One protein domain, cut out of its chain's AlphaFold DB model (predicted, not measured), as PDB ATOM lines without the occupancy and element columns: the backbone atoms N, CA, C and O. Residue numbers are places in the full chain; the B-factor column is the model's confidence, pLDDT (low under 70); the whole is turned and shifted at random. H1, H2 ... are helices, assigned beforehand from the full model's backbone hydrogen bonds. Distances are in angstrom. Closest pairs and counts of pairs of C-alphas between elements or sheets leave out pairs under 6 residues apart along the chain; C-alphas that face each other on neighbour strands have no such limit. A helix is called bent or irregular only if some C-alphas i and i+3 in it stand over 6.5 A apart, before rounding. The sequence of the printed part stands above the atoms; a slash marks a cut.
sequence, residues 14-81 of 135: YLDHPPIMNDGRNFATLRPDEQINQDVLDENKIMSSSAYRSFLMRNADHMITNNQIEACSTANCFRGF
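What this domain is: This is residues 14 to 81 of the 135 residues of an uncharacterized protein of viral metagenome (UniProt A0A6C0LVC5). Going along the printed part, you meet an open, elongated U: a long stretch without a named element, residues 14 to 32, and the short helix H1 make one leg, the link after H1 and the arm H2a make the turn, and the arm H2b folds back as the other leg. The legs have few contacts, and no helix touches another. The printed part has 68 residues with two named helices, H1 then H2, and no named strand; the class is all helix. It is only just loose, close to extended, with a radius of gyration of the C-alphas of 16.1 A and spans of 49 by 28 by 16 A.

Where its parts are: Begin at C-alpha 14, at (-8.093, 7.388, -42.317). Find C-alpha 33 at (7.164, 16.635, -16.804); from there H1, residues 33 to 43, runs 15.4 A. H2, residues 49 to 74, was assigned as one helix by its hydrogen bonds but is bent: C-alphas 58 and 61 are 7.9 A apart. Its arm H2a, residues 49 to 58, is 14.4 A long; its arm H2b, residues 61 to 74, runs 20.3 A to C-alpha 74 at (1.420, 15.168, -31.952).

How they stand to each other: Look at Leu 41 and Tyr 52: their C-alphas, 7.7 A apart, are the closest of H1 and H2a, which are close but not clearly touching, about perpendicular at 87 degrees. H2a and H2b are about perpendicular at 75 degrees. H1 and H2b are apart. In H1, H2a and H2b every O i to N i+4 pair is within hydrogen-bond range.

The domain as a whole: The C-alphas of Leu 15 and Ser 50 are the two farthest apart, at 49.6 A. The printed part has no cut, and the link from H1 to H2 is tight. Residues 20 to 25, 30 to 37 and 56 to 67 stand free. In the B-factor column, residues 14 to 30 and 73 to 81 of this model have a pLDDT under 70.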
ATOM      1  N   TYR A  14      -9.176   6.688 -41.633       64.06
ATOM      2  CA  TYR A  14      -8.093   7.388 -42.317       64.06
ATOM      3  C   TYR A  14      -6.795   6.583 -42.182       64.06
ATOM      4  O   TYR A  14      -6.130   6.656 -41.153       64.06
ATOM      5  N   LEU A  15      -6.433   5.809 -43.214       58.84
ATOM      6  CA  LEU A  15      -5.257   4.919 -43.177       58.84
ATOM      7  C   LEU A  15      -3.933   5.661 -42.927       58.84
ATOM      8  O   LEU A  15      -3.065   5.122 -42.249       58.84
ATOM      9  N   ASP A  16      -3.804   6.894 -43.423       60.31
ATOM     10  CA  ASP A  16      -2.583   7.705 -43.280       60.31
ATOM     11  C   ASP A  16      -2.497   8.456 -41.942       60.31
ATOM     12  O   ASP A  16      -1.608   9.279 -41.739       60.31
ATOM     13  N   HIS A  17      -3.455   8.237 -41.041       60.97
ATOM     14  CA  HIS A  17      -3.530   8.931 -39.761       60.97
ATOM     15  C   HIS A  17      -3.427   7.923 -38.616       60.97
ATOM     16  O   HIS A  17      -3.874   6.784 -38.762       60.97
ATOM     17  N   PRO A  18      -2.860   8.305 -37.461       64.69
ATOM     18  CA  PRO A  18      -2.826   7.433 -36.294       64.69
ATOM     19  C   PRO A  18      -4.249   7.035 -35.862       64.69
ATOM     20  O   PRO A  18      -5.187   7.826 -36.007       64.69
ATOM     21  N   PRO A  19      -4.441   5.814 -35.327       65.94
ATOM     22  CA  PRO A  19      -5.761   5.346 -34.935       65.94
ATOM     23  C   PRO A  19      -6.367   6.245 -33.850       65.94
ATOM     24  O   PRO A  19      -5.737   6.533 -32.832       65.94
ATOM     25  N   ILE A  20      -7.618   6.664 -34.050       62.72
ATOM     26  CA  ILE A  20      -8.371   7.459 -33.072       62.72
ATOM     27  C   ILE A  20      -8.850   6.506 -31.966       62.72
ATOM     28  O   ILE A  20      -9.927   5.920 -32.051       62.72
ATOM     29  N   MET A  21      -8.011   6.286 -30.951       63.81
ATOM     30  CA  MET A  21      -8.371   5.525 -29.750       63.81
ATOM     31  C   MET A  21      -8.930   6.470 -28.682       63.81
ATOM     32  O   MET A  21      -8.372   7.541 -28.458       63.81
ATOM     33  N   ASN A  22     -10.002   6.061 -27.993       63.81
ATOM     34  CA  ASN A  22     -10.655   6.872 -26.953       63.81
ATOM     35  C   ASN A  22      -9.729   7.202 -25.764       63.81
ATOM     36  O   ASN A  22      -9.934   8.194 -25.080       63.81
ATOM     37  N   ASP A  23      -8.706   6.383 -25.511       62.00
ATOM     38  CA  ASP A  23      -7.763   6.613 -24.407       62.00
ATOM     39  C   ASP A  23      -6.605   7.569 -24.740       62.00
ATOM     40  O   ASP A  23      -5.764   7.818 -23.880       62.00
ATOM     41  N   GLY A  24      -6.526   8.083 -25.975       61.78
ATOM     42  CA  GLY A  24      -5.525   9.077 -26.371       61.78
ATOM     43  C   GLY A  24      -4.063   8.604 -26.376       61.78
ATOM     44  O   GLY A  24      -3.183   9.419 -26.646       61.78
ATOM     45  N   ARG A  25      -3.765   7.315 -26.145       64.75
ATOM     46  CA  ARG A  25      -2.385   6.801 -26.012       64.75
ATOM     47  C   ARG A  25      -1.494   7.027 -27.235       64.75
ATOM     48  O   ARG A  25      -0.287   7.132 -27.073       64.75
ATOM     49  N   ASN A  26      -2.059   7.145 -28.439       61.47
ATOM     50  CA  ASN A  26      -1.278   7.455 -29.648       61.47
ATOM     51  C   ASN A  26      -0.700   8.879 -29.654       61.47
ATOM     52  O   ASN A  26       0.181   9.169 -30.458       61.47
ATOM     53  N   PHE A  27      -1.193   9.757 -28.779       60.78
ATOM     54  CA  PHE A  27      -0.825  11.172 -28.723       60.78
ATOM     55  C   PHE A  27      -0.220  11.581 -27.375       60.78
ATOM     56  O   PHE A  27       0.150  12.739 -27.204       60.78
ATOM     57  N   ALA A  28      -0.118  10.651 -26.421       60.62
ATOM     58  CA  ALA A  28       0.395  10.913 -25.085       60.62
ATOM     59  C   ALA A  28       1.784  10.288 -24.918       60.62
ATOM     60  O   ALA A  28       1.932   9.071 -24.793       60.62
ATOM     61  N   THR A  29       2.819  11.123 -24.879       64.12
ATOM     62  CA  THR A  29       4.131  10.712 -24.378       64.12
ATOM     63  C   THR A  29       4.031  10.522 -22.865       64.12
ATOM     64  O   THR A  29       3.803  11.474 -22.130       64.12
ATOM     65  N   LEU A  30       4.216   9.292 -22.379       64.38
ATOM     66  CA  LEU A  30       4.162   8.927 -20.950       64.38
ATOM     67  C   LEU A  30       5.391   9.396 -20.144       64.38
ATOM     68  O   LEU A  30       5.751   8.778 -19.143       64.38
ATOM     69  N   ARG A  31       6.073  10.460 -20.580       70.19
ATOM     70  CA  ARG A  31       7.181  11.042 -19.820       70.19
ATOM     71  C   ARG A  31       6.600  12.031 -18.808       70.19
ATOM     72  O   ARG A  31       5.905  12.948 -19.227       70.19
ATOM     73  N   PRO A  32       6.852  11.858 -17.502       79.25
ATOM     74  CA  PRO A  32       6.465  12.854 -16.513       79.25
ATOM     75  C   PRO A  32       7.225  14.162 -16.756       79.25
ATOM     76  O   PRO A  32       8.440  14.124 -16.960       79.25
ATOM     77  N   ASP A  33       6.544  15.305 -16.658       81.12
ATOM     78  CA  ASP A  33       7.164  16.635 -16.804       81.12
ATOM     79  C   ASP A  33       8.327  16.850 -15.821       81.12
ATOM     80  O   ASP A  33       9.318  17.502 -16.146       81.12
ATOM     81  N   GLU A  34       8.248  16.236 -14.636       84.62
ATOM     82  CA  GLU A  34       9.321  16.256 -13.638       84.62
ATOM     83  C   GLU A  34      10.614  15.637 -14.180       84.62
ATOM     84  O   GLU A  34      11.685  16.200 -13.984       84.62
ATOM     85  N   GLN A  35      10.530  14.522 -14.914       89.69
ATOM     86  CA  GLN A  35      11.713  13.887 -15.497       89.69
ATOM     87  C   GLN A  35      12.368  14.809 -16.528       89.69
ATOM     88  O   GLN A  35      13.584  14.941 -16.545       89.69
ATOM     89  N   ILE A  36      11.562  15.486 -17.352       87.81
ATOM     90  CA  ILE A  36      12.063  16.438 -18.351       87.81
ATOM     91  C   ILE A  36      12.780  17.601 -17.657       87.81
ATOM     92  O   ILE A  36      13.847  18.026 -18.092       87.81
ATOM     93  N   ASN A  37      12.221  18.103 -16.556       90.81
ATOM     94  CA  ASN A  37      12.846  19.165 -15.780       90.81
ATOM     95  C   ASN A  37      14.179  18.725 -15.149       90.81
ATOM     96  O   ASN A  37      15.147  19.479 -15.203       90.81
ATOM     97  N   GLN A  38      14.249  17.511 -14.594       92.19
ATOM     98  CA  GLN A  38      15.499  16.952 -14.061       92.19
ATOM     99  C   GLN A  38      16.558  16.808 -15.160       92.19
ATOM    100  O   GLN A  38      17.681  17.270 -14.982       92.19
ATOM    101  N   ASP A  39      16.179  16.287 -16.330       93.12
ATOM    102  CA  ASP A  39      17.083  16.158 -17.475       93.12
ATOM    103  C   ASP A  39      17.635  17.542 -17.896       93.12
ATOM    104  O   ASP A  39      18.838  17.707 -18.085       93.12
ATOM    105  N   VAL A  40      16.785  18.579 -17.950       92.19
ATOM    106  CA  VAL A  40      17.207  19.961 -18.258       92.19
ATOM    107  C   VAL A  40      18.177  20.509 -17.208       92.19
ATOM    108  O   VAL A  40      19.144  21.191 -17.564       92.19
ATOM    109  N   LEU A  41      17.931  20.244 -15.924       94.38
ATOM    110  CA  LEU A  41      18.808  20.671 -14.834       94.38
ATOM    111  C   LEU A  41      20.183  19.994 -14.926       94.38
ATOM    112  O   LEU A  41      21.202  20.685 -14.810       94.38
ATOM    113  N   ASP A  42      20.209  18.688 -15.192       95.25
ATOM    114  CA  ASP A  42      21.425  17.878 -15.292       95.25
ATOM    115  C   ASP A  42      22.254  18.237 -16.536       95.25
ATOM    116  O   ASP A  42      23.457  18.505 -16.431       95.25
ATOM    117  N   GLU A  43      21.619  18.334 -17.708       94.50
ATOM    118  CA  GLU A  43      22.271  18.685 -18.978       94.50
ATOM    119  C   GLU A  43      22.920  20.074 -18.927       94.50
ATOM    120  O   GLU A  43      24.040  20.275 -19.408       94.50
ATOM    121  N   ASN A  44      22.239  21.037 -18.299       92.25
ATOM    122  CA  ASN A  44      22.709  22.417 -18.184       92.25
ATOM    123  C   ASN A  44      23.520  22.676 -16.903       92.25
ATOM    124  O   ASN A  44      23.949  23.811 -16.669       92.25
ATOM    125  N   LYS A  45      23.757  21.640 -16.082       95.19
ATOM    126  CA  LYS A  45      24.526  21.695 -14.825       95.19
ATOM    127  C   LYS A  45      24.029  22.793 -13.875       95.19
ATOM    128  O   LYS A  45      24.813  23.536 -13.274       95.19
ATOM    129  N   ILE A  46      22.710  22.932 -13.762       94.56
ATOM    130  CA  ILE A  46      22.059  23.980 -12.976       94.56
ATOM    131  C   ILE A  46      21.912  23.510 -11.529       94.56
ATOM    132  O   ILE A  46      20.993  22.783 -11.178       94.56
ATOM    133  N   MET A  47      22.795  23.998 -10.659       91.62
ATOM    134  CA  MET A  47      22.830  23.579  -9.249       91.62
ATOM    135  C   MET A  47      22.081  24.518  -8.290       91.62
ATOM    136  O   MET A  47      21.933  24.208  -7.111       91.62
ATOM    137  N   SER A  48      21.649  25.703  -8.745       95.12
ATOM    138  CA  SER A  48      21.040  26.719  -7.872       95.12
ATOM    139  C   SER A  48      19.739  27.283  -8.433       95.12
ATOM    140  O   SER A  48      19.581  27.462  -9.641       95.12
ATOM    141  N   SER A  49      18.824  27.663  -7.535       93.06
ATOM    142  CA  SER A  49      17.525  28.231  -7.920       93.06
ATOM    143  C   SER A  49      17.643  29.574  -8.656       93.06
ATOM    144  O   SER A  49      16.778  29.927  -9.455       93.06
ATOM    145  N   SER A  50      18.710  30.341  -8.413       95.56
ATOM    146  CA  SER A  50      18.985  31.590  -9.138       95.56
ATOM    147  C   SER A  50      19.462  31.319 -10.570       95.56
ATOM    148  O   SER A  50      18.976  31.941 -11.520       95.56
ATOM    149  N   ALA A  51      20.354  30.335 -10.741       95.88
ATOM    150  CA  ALA A  51      20.807  29.895 -12.057       95.88
ATOM    151  C   ALA A  51      19.647  29.320 -12.878       95.88
ATOM    152  O   ALA A  51      19.524  29.656 -14.052       95.88
ATOM    153  N   TYR A  52      18.747  28.560 -12.245       95.88
ATOM    154  CA  TYR A  52      17.561  28.020 -12.905       95.88
ATOM    155  C   TYR A  52      16.639  29.123 -13.434       95.88
ATOM    156  O   TYR A  52      16.308  29.144 -14.617       95.88
ATOM    157  N   ARG A  53      16.300  30.119 -12.602       95.44
ATOM    158  CA  ARG A  53      15.495  31.271 -13.048       95.44
ATOM    159  C   ARG A  53      16.172  32.038 -14.185       95.44
ATOM    160  O   ARG A  53      15.510  32.417 -15.143       95.44
ATOM    161  N   SER A  54      17.486  32.243 -14.096       95.50
ATOM    162  CA  SER A  54      18.255  32.938 -15.137       95.50
ATOM    163  C   SER A  54      18.280  32.159 -16.453       95.50
ATOM    164  O   SER A  54      18.189  32.756 -17.522       95.50
ATOM    165  N   PHE A  55      18.387  30.832 -16.378       96.31
ATOM    166  CA  PHE A  55      18.323  29.941 -17.530       96.31
ATOM    167  C   PHE A  55      16.953  30.007 -18.208       96.31
ATOM    168  O   PHE A  55      16.894  30.227 -19.416       96.31
ATOM    169  N   LEU A  56      15.868  29.901 -17.434       94.44
ATOM    170  CA  LEU A  56      14.509  30.005 -17.964       94.44
ATOM    171  C   LEU A  56      14.275  31.360 -18.631       94.44
ATOM    172  O   LEU A  56      13.786  31.401 -19.747       94.44
ATOM    173  N   MET A  57      14.688  32.463 -18.003       94.81
ATOM    174  CA  MET A  57      14.515  33.802 -18.581       94.81
ATOM    175  C   MET A  57      15.259  33.979 -19.910       94.81
ATOM    176  O   MET A  57      14.755  34.636 -20.812       94.81
ATOM    177  N   ARG A  58      16.457  33.397 -20.045       96.31
ATOM    178  CA  ARG A  58      17.263  33.502 -21.272       96.31
ATOM    179  C   ARG A  58      16.766  32.597 -22.397       96.31
ATOM    180  O   ARG A  58      16.978  32.927 -23.557       96.31
ATOM    181  N   ASN A  59      16.144  31.470 -22.056       95.44
ATOM    182  CA  ASN A  59      15.722  30.448 -23.016       95.44
ATOM    183  C   ASN A  59      14.195  30.355 -23.182       95.44
ATOM    184  O   ASN A  59      13.729  29.500 -23.932       95.44
ATOM    185  N   ALA A  60      13.424  31.220 -22.512       93.25
ATOM    186  CA  ALA A  60      11.963  31.166 -22.457       93.25
ATOM    187  C   ALA A  60      11.334  31.082 -23.850       93.25
ATOM    188  O   ALA A  60      10.556  30.169 -24.114       93.25
ATOM    189  N   ASP A  61      11.722  31.978 -24.758       93.38
ATOM    190  CA  ASP A  61      11.149  32.043 -26.105       93.38
ATOM    191  C   ASP A  61      11.387  30.749 -26.892       93.38
ATOM    192  O   ASP A  61      10.487  30.239 -27.561       93.38
ATOM    193  N   HIS A  62      12.581  30.168 -26.765       93.06
ATOM    194  CA  HIS A  62      12.932  28.916 -27.430       93.06
ATOM    195  C   HIS A  62      12.182  27.722 -26.823       93.06
ATOM    196  O   HIS A  62      11.655  26.894 -27.560       93.06
ATOM    197  N   MET A  63      12.071  27.655 -25.490       91.12
ATOM    198  CA  MET A  63      11.309  26.602 -24.806       91.12
ATOM    199  C   MET A  63       9.824  26.658 -25.172       91.12
ATOM    200  O   MET A  63       9.234  25.638 -25.511       91.12
ATOM    201  N   ILE A  64       9.230  27.853 -25.175       88.56
ATOM    202  CA  ILE A  64       7.833  28.055 -25.573       88.56
ATOM    203  C   ILE A  64       7.631  27.625 -27.027       88.56
ATOM    204  O   ILE A  64       6.699  26.877 -27.316       88.56
ATOM    205  N   THR A  65       8.511  28.054 -27.933       88.69
ATOM    206  CA  THR A  65       8.409  27.719 -29.360       88.69
ATOM    207  C   THR A  65       8.535  26.213 -29.593       88.69
ATOM    208  O   THR A  65       7.740  25.635 -30.332       88.69
ATOM    209  N   ASN A  66       9.481  25.547 -28.930       87.69
ATOM    210  CA  ASN A  66       9.667  24.104 -29.071       87.69
ATOM    211  C   ASN A  66       8.497  23.315 -28.488       87.69
ATOM    212  O   ASN A  66       8.002  22.414 -29.158       87.69
ATOM    213  N   ASN A  67       7.986  23.709 -27.319       84.00
ATOM    214  CA  ASN A  67       6.796  23.091 -26.734       84.00
ATOM    215  C   ASN A  67       5.580  23.250 -27.656       84.00
ATOM    216  O   ASN A  67       4.795  22.319 -27.822       84.00
ATOM    217  N   GLN A  68       5.429  24.412 -28.301       82.50
ATOM    218  CA  GLN A  68       4.375  24.636 -29.291       82.50
ATOM    219  C   GLN A  68       4.541  23.734 -30.521       82.50
ATOM    220  O   GLN A  68       3.560  23.156 -30.988       82.50
ATOM    221  N   ILE A  69       5.763  23.581 -31.042       82.00
ATOM    222  CA  ILE A  69       6.049  22.697 -32.182       82.00
ATOM    223  C   ILE A  69       5.805  21.231 -31.815       82.00
ATOM    224  O   ILE A  69       5.200  20.508 -32.607       82.00
ATOM    225  N   GLU A  70       6.240  20.790 -30.636       78.69
ATOM    226  CA  GLU A  70       6.064  19.420 -30.156       78.69
ATOM    227  C   GLU A  70       4.581  19.095 -29.961       78.69
ATOM    228  O   GLU A  70       4.086  18.127 -30.544       78.69
ATOM    229  N   ALA A  71       3.838  19.967 -29.274       75.19
ATOM    230  CA  ALA A  71       2.390  19.841 -29.126       75.19
ATOM    231  C   ALA A  71       1.668  19.832 -30.486       75.19
ATOM    232  O   ALA A  71       0.689  19.114 -30.688       75.19
ATOM    233  N   CYS A  72       2.163  20.605 -31.453       71.50
ATOM    234  CA  CYS A  72       1.611  20.633 -32.801       71.50
ATOM    235  C   CYS A  72       1.946  19.358 -33.600       71.50
ATOM    236  O   CYS A  72       1.139  18.896 -34.411       71.50
ATOM    237  N   SER A  73       3.123  18.770 -33.362       67.88
ATOM    238  CA  SER A  73       3.592  17.558 -34.038       67.88
ATOM    239  C   SER A  73       2.774  16.321 -33.667       67.88
ATOM    240  O   SER A  73       2.519  15.485 -34.532       67.88
ATOM    241  N   THR A  74       2.301  16.242 -32.422       62.50
ATOM    242  CA  THR A  74       1.420  15.168 -31.952       62.50
ATOM    243  C   THR A  74      -0.031  15.405 -32.373       62.50
ATOM    244  O   THR A  74      -0.729  14.460 -32.727       62.50
ATOM    245  N   ALA A  75      -0.484  16.662 -32.427       57.62
ATOM    246  CA  ALA A  75      -1.878  17.018 -32.709       57.62
ATOM    247  C   ALA A  75      -2.234  17.194 -34.203       57.62
ATOM    248  O   ALA A  75      -3.288  17.749 -34.515       57.62
ATOM    249  N   ASN A  76      -1.384  16.750 -35.139       57.97
ATOM    250  CA  ASN A  76      -1.557  16.969 -36.588       57.97
ATOM    251  C   ASN A  76      -1.869  18.439 -36.919       57.97
ATOM    252  O   ASN A  76      -2.724  18.770 -37.744       57.97
ATOM    253  N   CYS A  77      -1.225  19.339 -36.185       57.56
ATOM    254  CA  CYS A  77      -1.562  20.739 -36.236       57.56
ATOM    255  C   CYS A  77      -0.950  21.328 -37.523       57.56
ATOM    256  O   CYS A  77       0.186  21.054 -37.913       57.56
ATOM    257  N   PHE A  78      -1.822  21.973 -38.297       55.72
ATOM    258  CA  PHE A  78      -1.685  22.213 -39.732       55.72
ATOM    259  C   PHE A  78      -0.381  22.953 -40.096       55.72
ATOM    260  O   PHE A  78      -0.353  24.181 -40.170       55.72
ATOM    261  N   ARG A  79       0.682  22.222 -40.461       52.69
ATOM    262  CA  ARG A  79       1.919  22.762 -41.075       52.69
ATOM    263  C   ARG A  79       1.725  23.232 -42.528       52.69
ATOM    264  O   ARG A  79       2.614  23.113 -43.363       52.69
ATOM    265  N   GLY A  80       0.537  23.735 -42.850       52.31
ATOM    266  CA  GLY A  80       0.120  24.015 -44.220       52.31
ATOM    267  C   GLY A  80      -1.057  24.972 -44.352       52.31
ATOM    268  O   GLY A  80      -1.608  25.070 -45.447       52.31
ATOM    269  N   PHE A  81      -1.450  25.698 -43.295       46.69
ATOM    270  CA  PHE A  81      -2.362  26.830 -43.475       46.69
ATOM    271  C   PHE A  81      -1.627  27.942 -44.228       46.69
ATOM    272  O   PHE A  81      -1.088  28.884 -43.650       46.69
TER     273      PHE A  81